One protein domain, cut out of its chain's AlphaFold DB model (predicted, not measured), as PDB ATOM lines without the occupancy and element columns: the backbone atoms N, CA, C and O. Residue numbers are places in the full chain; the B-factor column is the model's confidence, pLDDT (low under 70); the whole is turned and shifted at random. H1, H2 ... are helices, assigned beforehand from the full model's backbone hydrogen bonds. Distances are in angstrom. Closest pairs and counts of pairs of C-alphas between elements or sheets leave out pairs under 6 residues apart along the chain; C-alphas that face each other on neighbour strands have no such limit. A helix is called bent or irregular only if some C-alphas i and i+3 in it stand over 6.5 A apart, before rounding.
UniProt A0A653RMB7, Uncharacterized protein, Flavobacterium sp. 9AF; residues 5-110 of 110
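What this domain is: This is residues 5 to 110 of the 110 residues of an uncharacterized protein of Flavobacterium sp. 9AF (UniProt A0A653RMB7). Four helices, H2, H4, H5 and H7, make an up-and-down bundle with H5 in the middle, in contact with the other three. H1 folds back along H2 on the side away from H7, and the short H3 and H6 lie at the end of the bundle where H2 and H5 finish and H4 and H7 start. The printed part has 106 residues, with seven named helices in the order H1 to H7 and no named strand; its class is all helix. It is compact, with a radius of gyration of the C-alphas of 13.3 A, and spans 37 by 27 by 19 A.

Where its parts are: H1 holds residues 5 to 13, beginning at C-alpha 5, (145.478, 179.139, 108.548). H2, residues 17 to 29, is 17.9 A long, and H3 is residues 31 to 34. H4, residues 40 to 60, is the longest helix at 30.5 A; it has a kink of 43 degrees near residue 54 and is only just irregular, with C-alphas 52 and 55 7.0 A apart. H5, residues 65 to 79, measures 20.4 A, and H6 is residues 81 to 87. H7, residues 90 to 106, measures 24.5 A and ends at C-alpha 106, (114.106, 172.407, 112.016).

How they stand to each other: In the bundle, each helix runs against the one before it. H4 and H5 form a helical hairpin and touch at a shallow tilt of 23 degrees, closest at the C-alphas of Gly 47 and Phe 79, 4.0 A. H5 touches H7, opposite ways at a shallow tilt of 18 degrees, closest at C-alphas 70 and 100, 5.9 A. H2 touches H5 at a steep tilt of 44 degrees, closest at C-alphas 21 and 71, 5.9 A. Residues 25 to 29 of H2 touch H7, closest at C-alphas 28 and 97, 6.8 A. H2 and H4 are close but not clearly touching; H4 and H7 are apart. H1 and H2, a helical hairpin, only just touch, with 3 pairs of C-alphas within 8 A, the closest those of Leu 11 and Phe 20, 7.3 A. H1 and H4 are near each other. H3 touches no helix. H6 touches residues 40 to 44 of H4, closest at C-alphas 81 and 44, 6.0 A, and touches H7 only at the corner, closest at C-alphas 85 and 93, 5.6 A. Each O i to N i+4 pair is within hydrogen-bond range in H1, H2, H5, H6 and H7, and 13 of 17 are in H4; H3 is too short for such a pair.

The domain as a whole: The C-alphas farthest apart, those of Lys 39 and Asn 110, are 38.6 A apart. The printed part has no cut, and the six links between helices are tight. Mean pLDDT of the printed part is 90.4; residue 63 and residues 108 to 110 are under 70.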
ATOM      1  N   HIS A   5     145.099 179.905 109.731       88.69
ATOM      2  CA  HIS A   5     145.478 179.139 108.548       88.69
ATOM      3  C   HIS A   5     144.456 178.039 108.247       88.69
ATOM      4  O   HIS A   5     144.000 177.930 107.114       88.69
ATOM      5  N   GLU A   6     144.037 177.289 109.268       92.50
ATOM      6  CA  GLU A   6     143.040 176.223 109.119       92.50
ATOM      7  C   GLU A   6     141.672 176.772 108.699       92.50
ATOM      8  O   GLU A   6     141.059 176.229 107.786       92.50
ATOM      9  N   ILE A   7     141.211 177.883 109.287       90.88
ATOM     10  CA  ILE A   7     139.964 178.536 108.850       90.88
ATOM     11  C   ILE A   7     140.072 178.971 107.387       90.88
ATOM     12  O   ILE A   7     139.146 178.739 106.611       90.88
ATOM     13  N   GLY A   8     141.202 179.567 106.996       88.06
ATOM     14  CA  GLY A   8     141.458 179.949 105.609       88.06
ATOM     15  C   GLY A   8     141.413 178.752 104.656       88.06
ATOM     16  O   GLY A   8     140.756 178.820 103.618       88.06
ATOM     17  N   GLU A   9     142.047 177.635 105.017       92.31
ATOM     18  CA  GLU A   9     141.998 176.403 104.225       92.31
ATOM     19  C   GLU A   9     140.573 175.853 104.090       92.31
ATOM     20  O   GLU A   9     140.156 175.502 102.984       92.31
ATOM     21  N   ILE A  10     139.816 175.785 105.189       93.19
ATOM     22  CA  ILE A  10     138.455 175.238 105.179       93.19
ATOM     23  C   ILE A  10     137.528 176.144 104.348       93.19
ATOM     24  O   ILE A  10     136.773 175.639 103.517       93.19
ATOM     25  N   LEU A  11     137.643 177.473 104.468       92.31
ATOM     26  CA  LEU A  11     136.891 178.435 103.644       92.31
ATOM     27  C   LEU A  11     137.232 178.343 102.151       92.31
ATOM     28  O   LEU A  11     136.347 178.479 101.307       92.31
ATOM     29  N   HIS A  12     138.497 178.107 101.800       91.88
ATOM     30  CA  HIS A  12     138.903 177.931 100.402       91.88
ATOM     31  C   HIS A  12     138.448 176.601  99.799       91.88
ATOM     32  O   HIS A  12     138.297 176.500  98.581       91.88
ATOM     33  N   ARG A  13     138.228 175.581 100.632       93.75
ATOM     34  CA  ARG A  13     137.738 174.267 100.198       93.75
ATOM     35  C   ARG A  13     136.213 174.166 100.193       93.75
ATOM     36  O   ARG A  13     135.706 173.256  99.540       93.75
ATOM     37  N   ALA A  14     135.508 175.074 100.871       93.56
ATOM     38  CA  ALA A  14     134.049 175.125 100.909       93.56
ATOM     39  C   ALA A  14     133.453 175.333  99.508       93.56
ATOM     40  O   ALA A  14     133.834 176.256  98.783       93.56
ATOM     41  N   LYS A  15     132.515 174.461  99.122       90.81
ATOM     42  CA  LYS A  15     131.869 174.479  97.798       90.81
ATOM     43  C   LYS A  15     130.354 174.522  97.873       90.81
ATOM     44  O   LYS A  15     129.739 175.030  96.944       90.81
ATOM     45  N   THR A  16     129.774 173.972  98.931       92.06
ATOM     46  CA  THR A  16     128.327 173.857  99.136       92.06
ATOM     47  C   THR A  16     127.869 174.793 100.242       92.06
ATOM     48  O   THR A  16     128.672 175.225 101.071       92.06
ATOM     49  N   ILE A  17     126.572 175.104 100.292       92.56
ATOM     50  CA  ILE A  17     126.045 175.935 101.378       92.56
ATOM     51  C   ILE A  17     126.224 175.260 102.742       92.56
ATOM     52  O   ILE A  17     126.452 175.946 103.733       92.56
ATOM     53  N   GLU A  18     126.175 173.932 102.797       91.81
ATOM     54  CA  GLU A  18     126.426 173.147 104.001       91.81
ATOM     55  C   GLU A  18     127.844 173.362 104.533       91.81
ATOM     56  O   GLU A  18     128.003 173.569 105.735       91.81
ATOM     57  N   ASP A  19     128.850 173.393 103.651       93.81
ATOM     58  CA  ASP A  19     130.236 173.671 104.044       93.81
ATOM     59  C   ASP A  19     130.336 175.045 104.713       93.81
ATOM     60  O   ASP A  19     130.904 175.191 105.794       93.81
ATOM     61  N   PHE A  20     129.741 176.064 104.086       95.19
ATOM     62  CA  PHE A  20     129.764 177.420 104.618       95.19
ATOM     63  C   PHE A  20     128.999 177.547 105.935       95.19
ATOM     64  O   PHE A  20     129.508 178.159 106.872       95.19
ATOM     65  N   LEU A  21     127.802 176.965 106.026       94.81
ATOM     66  CA  LEU A  21     126.986 176.980 107.240       94.81
ATOM     67  C   LEU A  21     127.719 176.316 108.405       94.81
ATOM     68  O   LEU A  21     127.753 176.883 109.494       94.81
ATOM     69  N   PHE A  22     128.349 175.163 108.168       93.81
ATOM     70  CA  PHE A  22     129.140 174.467 109.178       93.81
ATOM     71  C   PHE A  22     130.259 175.358 109.734       93.81
ATOM     72  O   PHE A  22     130.371 175.522 110.947       93.81
ATOM     73  N   ILE A  23     131.040 175.996 108.856       94.75
ATOM     74  CA  ILE A  23     132.137 176.893 109.259       94.75
ATOM     75  C   ILE A  23     131.605 178.095 110.041       94.75
ATOM     76  O   ILE A  23     132.168 178.478 111.068       94.75
ATOM     77  N   GLN A  24     130.531 178.716 109.546       96.06
ATOM     78  CA  GLN A  24     129.950 179.899 110.168       96.06
ATOM     79  C   GLN A  24     129.431 179.599 111.571       96.06
ATOM     80  O   GLN A  24     129.727 180.361 112.488       96.06
ATOM     81  N   ILE A  25     128.704 178.495 111.744       94.75
ATOM     82  CA  ILE A  25     128.167 178.074 113.041       94.75
ATOM     83  C   ILE A  25     129.310 177.778 114.015       94.75
ATOM     84  O   ILE A  25     129.361 178.400 115.072       94.75
ATOM     85  N   GLU A  26     130.280 176.944 113.627       94.25
ATOM     86  CA  GLU A  26     131.424 176.592 114.483       94.25
ATOM     87  C   GLU A  26     132.152 177.836 115.011       94.25
ATOM     88  O   GLU A  26     132.503 177.919 116.191       94.25
ATOM     89  N   ILE A  27     132.376 178.835 114.154       95.25
ATOM     90  CA  ILE A  27     133.072 180.058 114.560       95.25
ATOM     91  C   ILE A  27     132.182 180.951 115.439       95.25
ATOM     92  O   ILE A  27     132.662 181.487 116.439       95.25
ATOM     93  N   LEU A  28     130.904 181.126 115.087       95.12
ATOM     94  CA  LEU A  28     129.990 182.031 115.795       95.12
ATOM     95  C   LEU A  28     129.568 181.499 117.168       95.12
ATOM     96  O   LEU A  28     129.450 182.282 118.110       95.12
ATOM     97  N   GLU A  29     129.378 180.190 117.313       93.38
ATOM     98  CA  GLU A  29     129.065 179.565 118.603       93.38
ATOM     99  C   GLU A  29     130.242 179.651 119.575       93.38
ATOM    100  O   GLU A  29     130.069 179.907 120.768       93.38
ATOM    101  N   ASN A  30     131.462 179.522 119.052       93.31
ATOM    102  CA  ASN A  30     132.695 179.559 119.834       93.31
ATOM    103  C   ASN A  30     133.362 180.946 119.834       93.31
ATOM    104  O   ASN A  30     134.575 181.065 120.054       93.31
ATOM    105  N   ILE A  31     132.586 182.011 119.596       93.44
ATOM    106  CA  ILE A  31     133.111 183.351 119.311       93.44
ATOM    107  C   ILE A  31     134.022 183.907 120.411       93.44
ATOM    108  O   ILE A  31     135.078 184.462 120.112       93.44
ATOM    109  N   ASP A  32     133.682 183.696 121.685       93.19
ATOM    110  CA  ASP A  32     134.489 184.163 122.823       93.19
ATOM    111  C   ASP A  32     135.900 183.569 122.804       93.19
ATOM    112  O   ASP A  32     136.870 184.205 123.222       93.19
ATOM    113  N   CYS A  33     136.020 182.325 122.348       93.44
ATOM    114  CA  CYS A  33     137.292 181.636 122.269       93.44
ATOM    115  C   CYS A  33     138.096 182.143 121.067       93.44
ATOM    116  O   CYS A  33     139.291 182.407 121.206       93.44
ATOM    117  N   TYR A  34     137.445 182.364 119.919       94.31
ATOM    118  CA  TYR A  34     138.084 182.934 118.729       94.31
ATOM    119  C   TYR A  34     138.531 184.387 118.931       94.31
ATOM    120  O   TYR A  34     139.600 184.764 118.455       94.31
ATOM    121  N   LEU A  35     137.808 185.182 119.722       93.56
ATOM    122  CA  LEU A  35     138.197 186.552 120.079       93.56
ATOM    123  C   LEU A  35     139.479 186.634 120.918       93.56
ATOM    124  O   LEU A  35     140.128 187.677 120.945       93.56
ATOM    125  N   LYS A  36     139.884 185.544 121.581       94.19
ATOM    126  CA  LYS A  36     141.188 185.471 122.267       94.19
ATOM    127  C   LYS A  36     142.354 185.318 121.291       94.19
ATOM    128  O   LYS A  36     143.493 185.553 121.678       94.19
ATOM    129  N   GLN A  37     142.080 184.896 120.057       92.38
ATOM    130  CA  GLN A  37     143.095 184.595 119.047       92.38
ATOM    131  C   GLN A  37     143.096 185.617 117.906       92.38
ATOM    132  O   GLN A  37     144.158 185.947 117.379       92.38
ATOM    133  N   PHE A  38     141.923 186.123 117.520       92.12
ATOM    134  CA  PHE A  38     141.741 186.914 116.307       92.12
ATOM    135  C   PHE A  38     141.183 188.302 116.598       92.12
ATOM    136  O   PHE A  38     140.403 188.516 117.526       92.12
ATOM    137  N   LYS A  39     141.576 189.260 115.756       91.62
ATOM    138  CA  LYS A  39     141.026 190.617 115.779       91.62
ATOM    139  C   LYS A  39     139.647 190.643 115.126       91.62
ATOM    140  O   LYS A  39     139.363 189.832 114.251       91.62
ATOM    141  N   ILE A  40     138.846 191.644 115.492       89.94
ATOM    142  CA  ILE A  40     137.514 191.903 114.920       89.94
ATOM    143  C   ILE A  40     137.538 191.895 113.380       89.94
ATOM    144  O   ILE A  40     136.695 191.252 112.759       89.94
ATOM    145  N   ASP A  41     138.554 192.509 112.768       90.94
ATOM    146  CA  ASP A  41     138.700 192.581 111.307       90.94
ATOM    147  C   ASP A  41     138.734 191.209 110.621       90.94
ATOM    148  O   ASP A  41     138.334 191.082 109.464       90.94
ATOM    149  N   TYR A  42     139.183 190.166 111.323       92.62
ATOM    150  CA  TYR A  42     139.203 188.813 110.781       92.62
ATOM    151  C   TYR A  42     137.788 188.245 110.603       92.62
ATOM    152  O   TYR A  42     137.499 187.597 109.599       92.62
ATOM    153  N   PHE A  43     136.873 188.544 111.525       94.50
ATOM    154  CA  PHE A  43     135.470 188.144 111.412       94.50
ATOM    155  C   PHE A  43     134.780 188.884 110.258       94.50
ATOM    156  O   PHE A  43     134.096 188.252 109.455       94.50
ATOM    157  N   ASN A  44     135.068 190.180 110.091       93.62
ATOM    158  CA  ASN A  44     134.609 190.954 108.933       93.62
ATOM    159  C   ASN A  44     135.138 190.371 107.612       93.62
ATOM    160  O   ASN A  44     134.396 190.281 106.633       93.62
ATOM    161  N   PHE A  45     136.401 189.923 107.579       93.56
ATOM    162  CA  PHE A  45     136.975 189.232 106.421       93.56
ATOM    163  C   PHE A  45     136.213 187.944 106.081       93.56
ATOM    164  O   PHE A  45     135.864 187.745 104.915       93.56
ATOM    165  N   ILE A  46     135.903 187.105 107.076       95.12
ATOM    166  CA  ILE A  46     135.095 185.890 106.877       95.12
ATOM    167  C   ILE A  46     133.729 186.260 106.290       95.12
ATOM    168  O   ILE A  46     133.302 185.675 105.297       95.12
ATOM    169  N   GLY A  47     133.069 187.282 106.843       95.94
ATOM    170  CA  GLY A  47     131.784 187.769 106.341       95.94
ATOM    171  C   GLY A  47     131.862 188.245 104.894       95.94
ATOM    172  O   GLY A  47     131.036 187.863 104.068       95.94
ATOM    173  N   ALA A  48     132.888 189.021 104.547       95.12
ATOM    174  CA  ALA A  48     133.111 189.482 103.179       95.12
ATOM    175  C   ALA A  48     133.398 188.324 102.210       95.12
ATOM    176  O   ALA A  48     132.956 188.360 101.060       95.12
ATOM    177  N   TYR A  49     134.117 187.294 102.662       95.31
ATOM    178  CA  TYR A  49     134.364 186.087 101.878       95.31
ATOM    179  C   TYR A  49     133.061 185.319 101.618       95.31
ATOM    180  O   TYR A  49     132.736 185.040 100.465       95.31
ATOM    181  N   CYS A  50     132.268 185.057 102.660       95.94
ATOM    182  CA  CYS A  50     130.968 184.393 102.536       95.94
ATOM    183  C   CYS A  50     129.989 185.195 101.661       95.94
ATOM    184  O   CYS A  50     129.316 184.627 100.804       95.94
ATOM    185  N   MET A  51     129.964 186.525 101.783       95.19
ATOM    186  CA  MET A  51     129.129 187.391 100.944       95.19
ATOM    187  C   MET A  51     129.440 187.210  99.449       95.19
ATOM    188  O   MET A  51     128.533 187.149  98.621       95.19
ATOM    189  N   LYS A  52     130.722 187.049  99.089       94.38
ATOM    190  CA  LYS A  52     131.143 186.778  97.703       94.38
ATOM    191  C   LYS A  52     130.735 185.391  97.202       94.38
ATOM    192  O   LYS A  52     130.660 185.204  95.991       94.38
ATOM    193  N   ALA A  53     130.464 184.438  98.093       92.38
ATOM    194  CA  ALA A  53     130.005 183.101  97.726       92.38
ATOM    195  C   ALA A  53     128.505 183.057  97.373       92.38
ATOM    196  O   ALA A  53     128.087 182.153  96.650       92.38
ATOM    197  N   ILE A  54     127.700 184.043  97.804       91.56
ATOM    198  CA  ILE A  54     126.238 184.070  97.592       91.56
ATOM    199  C   ILE A  54     125.830 183.817  96.131       91.56
ATOM    200  O   ILE A  54     124.982 182.949  95.918       91.56
ATOM    201  N   PRO A  55     126.397 184.499  95.109       90.38
ATOM    202  CA  PRO A  55     125.970 184.290  93.726       90.38
ATOM    203  C   PRO A  55     126.187 182.853  93.251       90.38
ATOM    204  O   PRO A  55     125.363 182.315  92.521       90.38
ATOM    205  N   HIS A  56     127.278 182.219  93.685       89.88
ATOM    206  CA  HIS A  56     127.564 180.828  93.355       89.88
ATOM    207  C   HIS A  56     126.601 179.872  94.062       89.88
ATOM    208  O   HIS A  56     126.050 178.974  93.428       89.88
ATOM    209  N   LEU A  57     126.351 180.101  95.352       90.19
ATOM    210  CA  LEU A  57     125.446 179.276  96.151       90.19
ATOM    211  C   LEU A  57     124.000 179.361  95.651       90.19
ATOM    212  O   LEU A  57     123.314 178.345  95.614       90.19
ATOM    213  N   LEU A  58     123.558 180.534  95.185       87.69
ATOM    214  CA  LEU A  58     122.245 180.730  94.558       87.69
ATOM    215  C   LEU A  58     122.015 179.812  93.350       87.69
ATOM    216  O   LEU A  58     120.899 179.343  93.149       87.69
ATOM    217  N   LEU A  59     123.061 179.525  92.570       85.50
ATOM    218  CA  LEU A  59     122.971 178.620  91.420       85.50
ATOM    219  C   LEU A  59     122.856 177.144  91.834       85.50
ATOM    220  O   LEU A  59     122.403 176.326  91.039       85.50
ATOM    221  N   GLN A  60     123.276 176.799  93.054       82.06
ATOM    222  CA  GLN A  60     123.326 175.421  93.552       82.06
ATOM    223  C   GLN A  60     122.152 175.049  94.462       82.06
ATOM    224  O   GLN A  60     121.839 173.871  94.600       82.06
ATOM    225  N   ILE A  61     121.515 176.030  95.104       73.25
ATOM    226  CA  ILE A  61     120.643 175.805  96.266       73.25
ATOM    227  C   ILE A  61     119.297 175.143  95.958       73.25
ATOM    228  O   ILE A  61     118.615 174.698  96.885       73.25
ATOM    229  N   GLY A  62     118.918 175.047  94.679       71.00
ATOM    230  CA  GLY A  62     117.614 174.524  94.278       71.00
ATOM    231  C   GLY A  62     116.488 175.208  95.063       71.00
ATOM    232  O   GLY A  62     116.417 176.434  95.112       71.00
ATOM    233  N   GLU A  63     115.637 174.418  95.722       67.31
ATOM    234  CA  GLU A  63     114.484 174.900  96.501       67.31
ATOM    235  C   GLU A  63     114.803 175.253  97.970       67.31
ATOM    236  O   GLU A  63     113.923 175.716  98.697       67.31
ATOM    237  N   ASN A  64     116.041 175.078  98.455       79.25
ATOM    238  CA  ASN A  64     116.339 175.250  99.883       79.25
ATOM    239  C   ASN A  64     116.666 176.703 100.273       79.25
ATOM    240  O   ASN A  64     117.738 177.028 100.793       79.25
ATOM    241  N   LEU A  65     115.694 177.591 100.049       85.50
ATOM    242  CA  LEU A  65     115.768 179.014 100.399       85.50
ATOM    243  C   LEU A  65     115.974 179.249 101.904       85.50
ATOM    244  O   LEU A  65     116.566 180.253 102.295       85.50
ATOM    245  N   ASN A  66     115.540 178.313 102.753       89.31
ATOM    246  CA  ASN A  66     115.739 178.390 104.201       89.31
ATOM    247  C   ASN A  66     117.224 178.320 104.576       89.31
ATOM    248  O   ASN A  66     117.688 179.137 105.374       89.31
ATOM    249  N   LYS A  67     117.987 177.397 103.970       90.81
ATOM    250  CA  LYS A  67     119.442 177.334 104.164       90.81
ATOM    251  C   LYS A  67     120.110 178.621 103.695       90.81
ATOM    252  O   LYS A  67     120.920 179.173 104.436       90.81
ATOM    253  N   LEU A  68     119.720 179.137 102.525       91.62
ATOM    254  CA  LEU A  68     120.252 180.399 102.000       91.62
ATOM    255  C   LEU A  68     120.003 181.571 102.952       91.62
ATOM    256  O   LEU A  68     120.907 182.369 103.192       91.62
ATOM    257  N   ALA A  69     118.792 181.671 103.500       91.88
ATOM    258  CA  ALA A  69     118.444 182.713 104.453       91.88
ATOM    259  C   ALA A  69     119.301 182.609 105.721       91.88
ATOM    260  O   ALA A  69     119.883 183.606 106.143       91.88
ATOM    261  N   CYS A  70     119.444 181.404 106.288       94.94
ATOM    262  CA  CYS A  70     120.303 181.174 107.452       94.94
ATOM    263  C   CYS A  70     121.754 181.579 107.158       94.94
ATOM    264  O   CYS A  70     122.341 182.355 107.907       94.94
ATOM    265  N   PHE A  71     122.297 181.137 106.021       95.50
ATOM    266  CA  PHE A  71     123.637 181.503 105.567       95.50
ATOM    267  C   PHE A  71     123.801 183.019 105.429       95.50
ATOM    268  O   PHE A  71     124.785 183.587 105.901       95.50
ATOM    269  N   HIS A  72     122.827 183.704 104.831       95.12
ATOM    270  CA  HIS A  72     122.859 185.155 104.677       95.12
ATOM    271  C   HIS A  72     122.854 185.877 106.035       95.12
ATOM    272  O   HIS A  72     123.623 186.821 106.237       95.12
ATOM    273  N   PHE A  73     122.034 185.429 106.990       95.69
ATOM    274  CA  PHE A  73     122.004 186.020 108.329       95.69
ATOM    275  C   PHE A  73     123.318 185.806 109.083       95.69
ATOM    276  O   PHE A  73     123.873 186.778 109.593       95.69
ATOM    277  N   LEU A  74     123.872 184.590 109.087       97.12
ATOM    278  CA  LEU A  74     125.180 184.329 109.703       97.12
ATOM    279  C   LEU A  74     126.288 185.149 109.024       97.12
ATOM    280  O   LEU A  74     127.107 185.768 109.698       97.12
ATOM    281  N   THR A  75     126.265 185.240 107.692       96.88
ATOM    282  CA  THR A  75     127.186 186.089 106.917       96.88
ATOM    283  C   THR A  75     127.102 187.551 107.346       96.88
ATOM    284  O   THR A  75     128.129 188.210 107.474       96.88
ATOM    285  N   THR A  76     125.897 188.053 107.614       95.75
ATOM    286  CA  THR A  76     125.672 189.429 108.073       95.75
ATOM    287  C   THR A  76     126.254 189.661 109.470       95.75
ATOM    288  O   THR A  76     126.885 190.693 109.695       95.75
ATOM    289  N   LEU A  77     126.112 188.690 110.382       96.06
ATOM    290  CA  LEU A  77     126.719 188.754 111.718       96.06
ATOM    291  C   LEU A  77     128.247 188.842 111.654       96.06
ATOM    292  O   LEU A  77     128.848 189.541 112.463       96.06
ATOM    293  N   PHE A  78     128.872 188.164 110.688       95.88
ATOM    294  CA  PHE A  78     130.305 188.295 110.435       95.88
ATOM    295  C   PHE A  78     130.676 189.615 109.769       95.88
ATOM    296  O   PHE A  78     131.646 190.242 110.167       95.88
ATOM    297  N   PHE A  79     129.948 190.012 108.726       93.81
ATOM    298  CA  PHE A  79     130.311 191.150 107.882       93.81
ATOM    299  C   PHE A  79     130.316 192.472 108.656       93.81
ATOM    300  O   PHE A  79     131.172 193.319 108.414       93.81
ATOM    301  N   ASP A  80     129.373 192.629 109.589       93.06
ATOM    302  CA  ASP A  80     129.260 193.796 110.465       93.06
ATOM    303  C   ASP A  80     129.459 193.385 111.936       93.06
ATOM    304  O   ASP A  80     128.648 193.675 112.824       93.06
ATOM    305  N   PHE A  81     130.538 192.635 112.195       94.25
ATOM    306  CA  PHE A  81     130.771 191.998 113.491       94.25
ATOM    307  C   PHE A  81     130.840 193.006 114.637       94.25
ATOM    308  O   PHE A  81     130.279 192.772 115.707       94.25
ATOM    309  N   GLU A  82     131.494 194.154 114.429       92.50
ATOM    310  CA  GLU A  82     131.585 195.186 115.464       92.50
ATOM    311  C   GLU A  82     130.195 195.683 115.878       92.50
ATOM    312  O   GLU A  82     129.893 195.772 117.073       92.50
ATOM    313  N   ARG A  83     129.315 195.948 114.911       92.62
ATOM    314  CA  ARG A  83     127.962 196.407 115.209       92.62
ATOM    315  C   ARG A  83     127.163 195.355 115.961       92.62
ATOM    316  O   ARG A  83     126.536 195.687 116.964       92.62
ATOM    317  N   PHE A  84     127.171 194.103 115.516       92.69
ATOM    318  CA  PHE A  84     126.340 193.077 116.148       92.69
ATOM    319  C   PHE A  84     126.893 192.611 117.497       92.69
ATOM    320  O   PHE A  84     126.128 192.467 118.449       92.69
ATOM    321  N   TYR A  85     128.207 192.412 117.612       91.81
ATOM    322  CA  TYR A  85     128.813 191.862 118.823       91.81
ATOM    323  C   TYR A  85     129.117 192.931 119.882       91.81
ATOM    324  O   TYR A  85     128.783 192.754 121.054       91.81
ATOM    325  N   LYS A  86     129.736 194.055 119.496       85.25
ATOM    326  CA  LYS A  86     130.195 195.085 120.446       85.25
ATOM    327  C   LYS A  86     129.110 196.114 120.751       85.25
ATOM    328  O   LYS A  86     128.920 196.446 121.916       85.25
ATOM    329  N   ILE A  87     128.407 196.608 119.728       90.38
ATOM    330  CA  ILE A  87     127.349 197.621 119.908       90.38
ATOM    331  C   ILE A  87     126.033 196.958 120.334       90.38
ATOM    332  O   ILE A  87     125.417 197.391 121.303       90.38
ATOM    333  N   GLY A  88     125.617 195.892 119.643       88.62
ATOM    334  CA  GLY A  88     124.411 195.122 119.977       88.62
ATOM    335  C   GLY A  88     124.548 194.282 121.251       88.62
ATOM    336  O   GLY A  88     123.557 194.006 121.926       88.62
ATOM    337  N   GLY A  89     125.782 193.927 121.611       92.75
ATOM    338  CA  GLY A  89     126.119 193.193 122.822       92.75
ATOM    339  C   GLY A  89     126.188 191.677 122.619       92.75
ATOM    340  O   GLY A  89     125.368 191.062 121.937       92.75
ATOM    341  N   ALA A  90     127.156 191.053 123.296       91.06
ATOM    342  CA  ALA A  90     127.465 189.628 123.154       91.06
ATOM    343  C   ALA A  90     126.279 188.695 123.465       91.06
ATOM    344  O   ALA A  90     126.150 187.638 122.853       91.06
ATOM    345  N   CYS A  91     125.395 189.075 124.396       92.75
ATOM    346  CA  CYS A  91     124.203 188.288 124.722       92.75
ATOM    347  C   CYS A  91     123.232 188.217 123.532       92.75
ATOM    348  O   CYS A  91     122.854 187.129 123.102       92.75
ATOM    349  N   TYR A  92     122.899 189.372 122.945       91.75
ATOM    350  CA  TYR A  92     122.031 189.453 121.770       91.75
ATOM    351  C   TYR A  92     122.631 188.715 120.569       91.75
ATOM    352  O   TYR A  92     121.932 187.974 119.875       91.75
ATOM    353  N   PHE A  93     123.940 188.867 120.363       93.19
ATOM    354  CA  PHE A  93     124.672 188.154 119.323       93.19
ATOM    355  C   PHE A  93     124.510 186.634 119.451       93.19
ATOM    356  O   PHE A  93     124.074 185.980 118.507       93.19
ATOM    357  N   LYS A  94     124.784 186.073 120.635       93.56
ATOM    358  CA  LYS A  94     124.686 184.624 120.880       93.56
ATOM    359  C   LYS A  94     123.262 184.093 120.725       93.56
ATOM    360  O   LYS A  94     123.077 183.037 120.133       93.56
ATOM    361  N   ILE A  95     122.259 184.838 121.195       94.06
ATOM    362  CA  ILE A  95     120.844 184.480 121.002       94.06
ATOM    363  C   ILE A  95     120.491 184.446 119.511       94.06
ATOM    364  O   ILE A  95     119.778 183.547 119.067       94.06
ATOM    365  N   SER A  96     121.004 185.403 118.734       93.94
ATOM    366  CA  SER A  96     120.775 185.462 117.287       93.94
ATOM    367  C   SER A  96     121.376 184.247 116.581       93.94
ATOM    368  O   SER A  96     120.692 183.614 115.783       93.94
ATOM    369  N   VAL A  97     122.619 183.883 116.919       94.75
ATOM    370  CA  VAL A  97     123.291 182.686 116.382       94.75
ATOM    371  C   VAL A  97     122.491 181.424 116.710       94.75
ATOM    372  O   VAL A  97     122.136 180.688 115.792       94.75
ATOM    373  N   ALA A  98     122.121 181.227 117.980       94.19
ATOM    374  CA  ALA A  98     121.344 180.066 118.419       94.19
ATOM    375  C   ALA A  98     119.983 179.970 117.709       94.19
ATOM    376  O   ALA A  98     119.595 178.908 117.233       94.19
ATOM    377  N   SER A  99     119.284 181.098 117.544       93.75
ATOM    378  CA  SER A  99     117.985 181.133 116.855       93.75
ATOM    379  C   SER A  99     118.092 180.739 115.376       93.75
ATOM    380  O   SER A  99     117.191 180.097 114.831       93.75
ATOM    381  N   ILE A 100     119.183 181.127 114.704       94.00
ATOM    382  CA  ILE A 100     119.441 180.745 113.309       94.00
ATOM    383  C   ILE A 100     119.797 179.256 113.220       94.00
ATOM    384  O   ILE A 100     119.323 178.567 112.317       94.00
ATOM    385  N   GLU A 101     120.590 178.749 114.162       91.25
ATOM    386  CA  GLU A 101     120.962 177.336 114.232       91.25
ATOM    387  C   GLU A 101     119.733 176.436 114.468       91.25
ATOM    388  O   GLU A 101     119.524 175.454 113.750       91.25
ATOM    389  N   ASP A 102     118.850 176.821 115.392       91.81
ATOM    390  CA  ASP A 102     117.579 176.137 115.649       91.81
ATOM    391  C   ASP A 102     116.687 176.115 114.403       91.81
ATOM    392  O   ASP A 102     116.104 175.082 114.045       91.81
ATOM    393  N   LYS A 103     116.619 177.240 113.677       90.06
ATOM    394  CA  LYS A 103     115.896 177.304 112.405       90.06
ATOM    395  C   LYS A 103     116.493 176.333 111.385       90.06
ATOM    396  O   LYS A 103     115.735 175.597 110.746       90.06
ATOM    397  N   LEU A 104     117.817 176.279 111.260       89.38
ATOM    398  CA  LEU A 104     118.498 175.363 110.344       89.38
ATOM    399  C   LEU A 104     118.185 173.897 110.682       89.38
ATOM    400  O   LEU A 104     117.788 173.145 109.791       89.38
ATOM    401  N   LYS A 105     118.261 173.518 111.965       86.88
ATOM    402  CA  LYS A 105     117.925 172.167 112.453       86.88
ATOM    403  C   LYS A 105     116.491 171.774 112.107       86.88
ATOM    404  O   LYS A 105     116.275 170.703 111.548       86.88
ATOM    405  N   SER A 106     115.522 172.663 112.340       80.38
ATOM    406  CA  SER A 106     114.106 172.407 112.016       80.38
ATOM    407  C   SER A 106     113.816 172.217 110.519       80.38
ATOM    408  O   SER A 106     112.760 171.710 110.147       80.38
ATOM    409  N   THR A 107     114.747 172.621 109.651       71.94
ATOM    410  CA  THR A 107     114.624 172.472 108.195       71.94
ATOM    411  C   THR A 107     115.080 171.086 107.713       71.94
ATOM    412  O   THR A 107     114.807 170.724 106.578       71.94
ATOM    413  N   ILE A 108     115.787 170.319 108.550       62.06
ATOM    414  CA  ILE A 108     116.264 168.958 108.239       62.06
ATOM    415  C   ILE A 108     115.227 167.904 108.663       62.06
ATOM    416  O   ILE A 108     115.199 166.803 108.121       62.06
ATOM    417  N   THR A 109     114.373 168.236 109.634       50.84
ATOM    418  CA  THR A 109     113.357 167.340 110.208       50.84
ATOM    419  C   THR A 109     112.004 167.351 109.486       50.84
ATOM    420  O   THR A 109     111.102 166.640 109.925       50.84
ATOM    421  N   ASN A 110     111.856 168.138 108.417       40.09
ATOM    422  CA  ASN A 110     110.664 168.203 107.561       40.09
ATOM    423  C   ASN A 110     111.012 167.759 106.142       40.09
ATOM    424  O   ASN A 110     110.134 167.141 105.504       40.09
TER     425      ASN A 110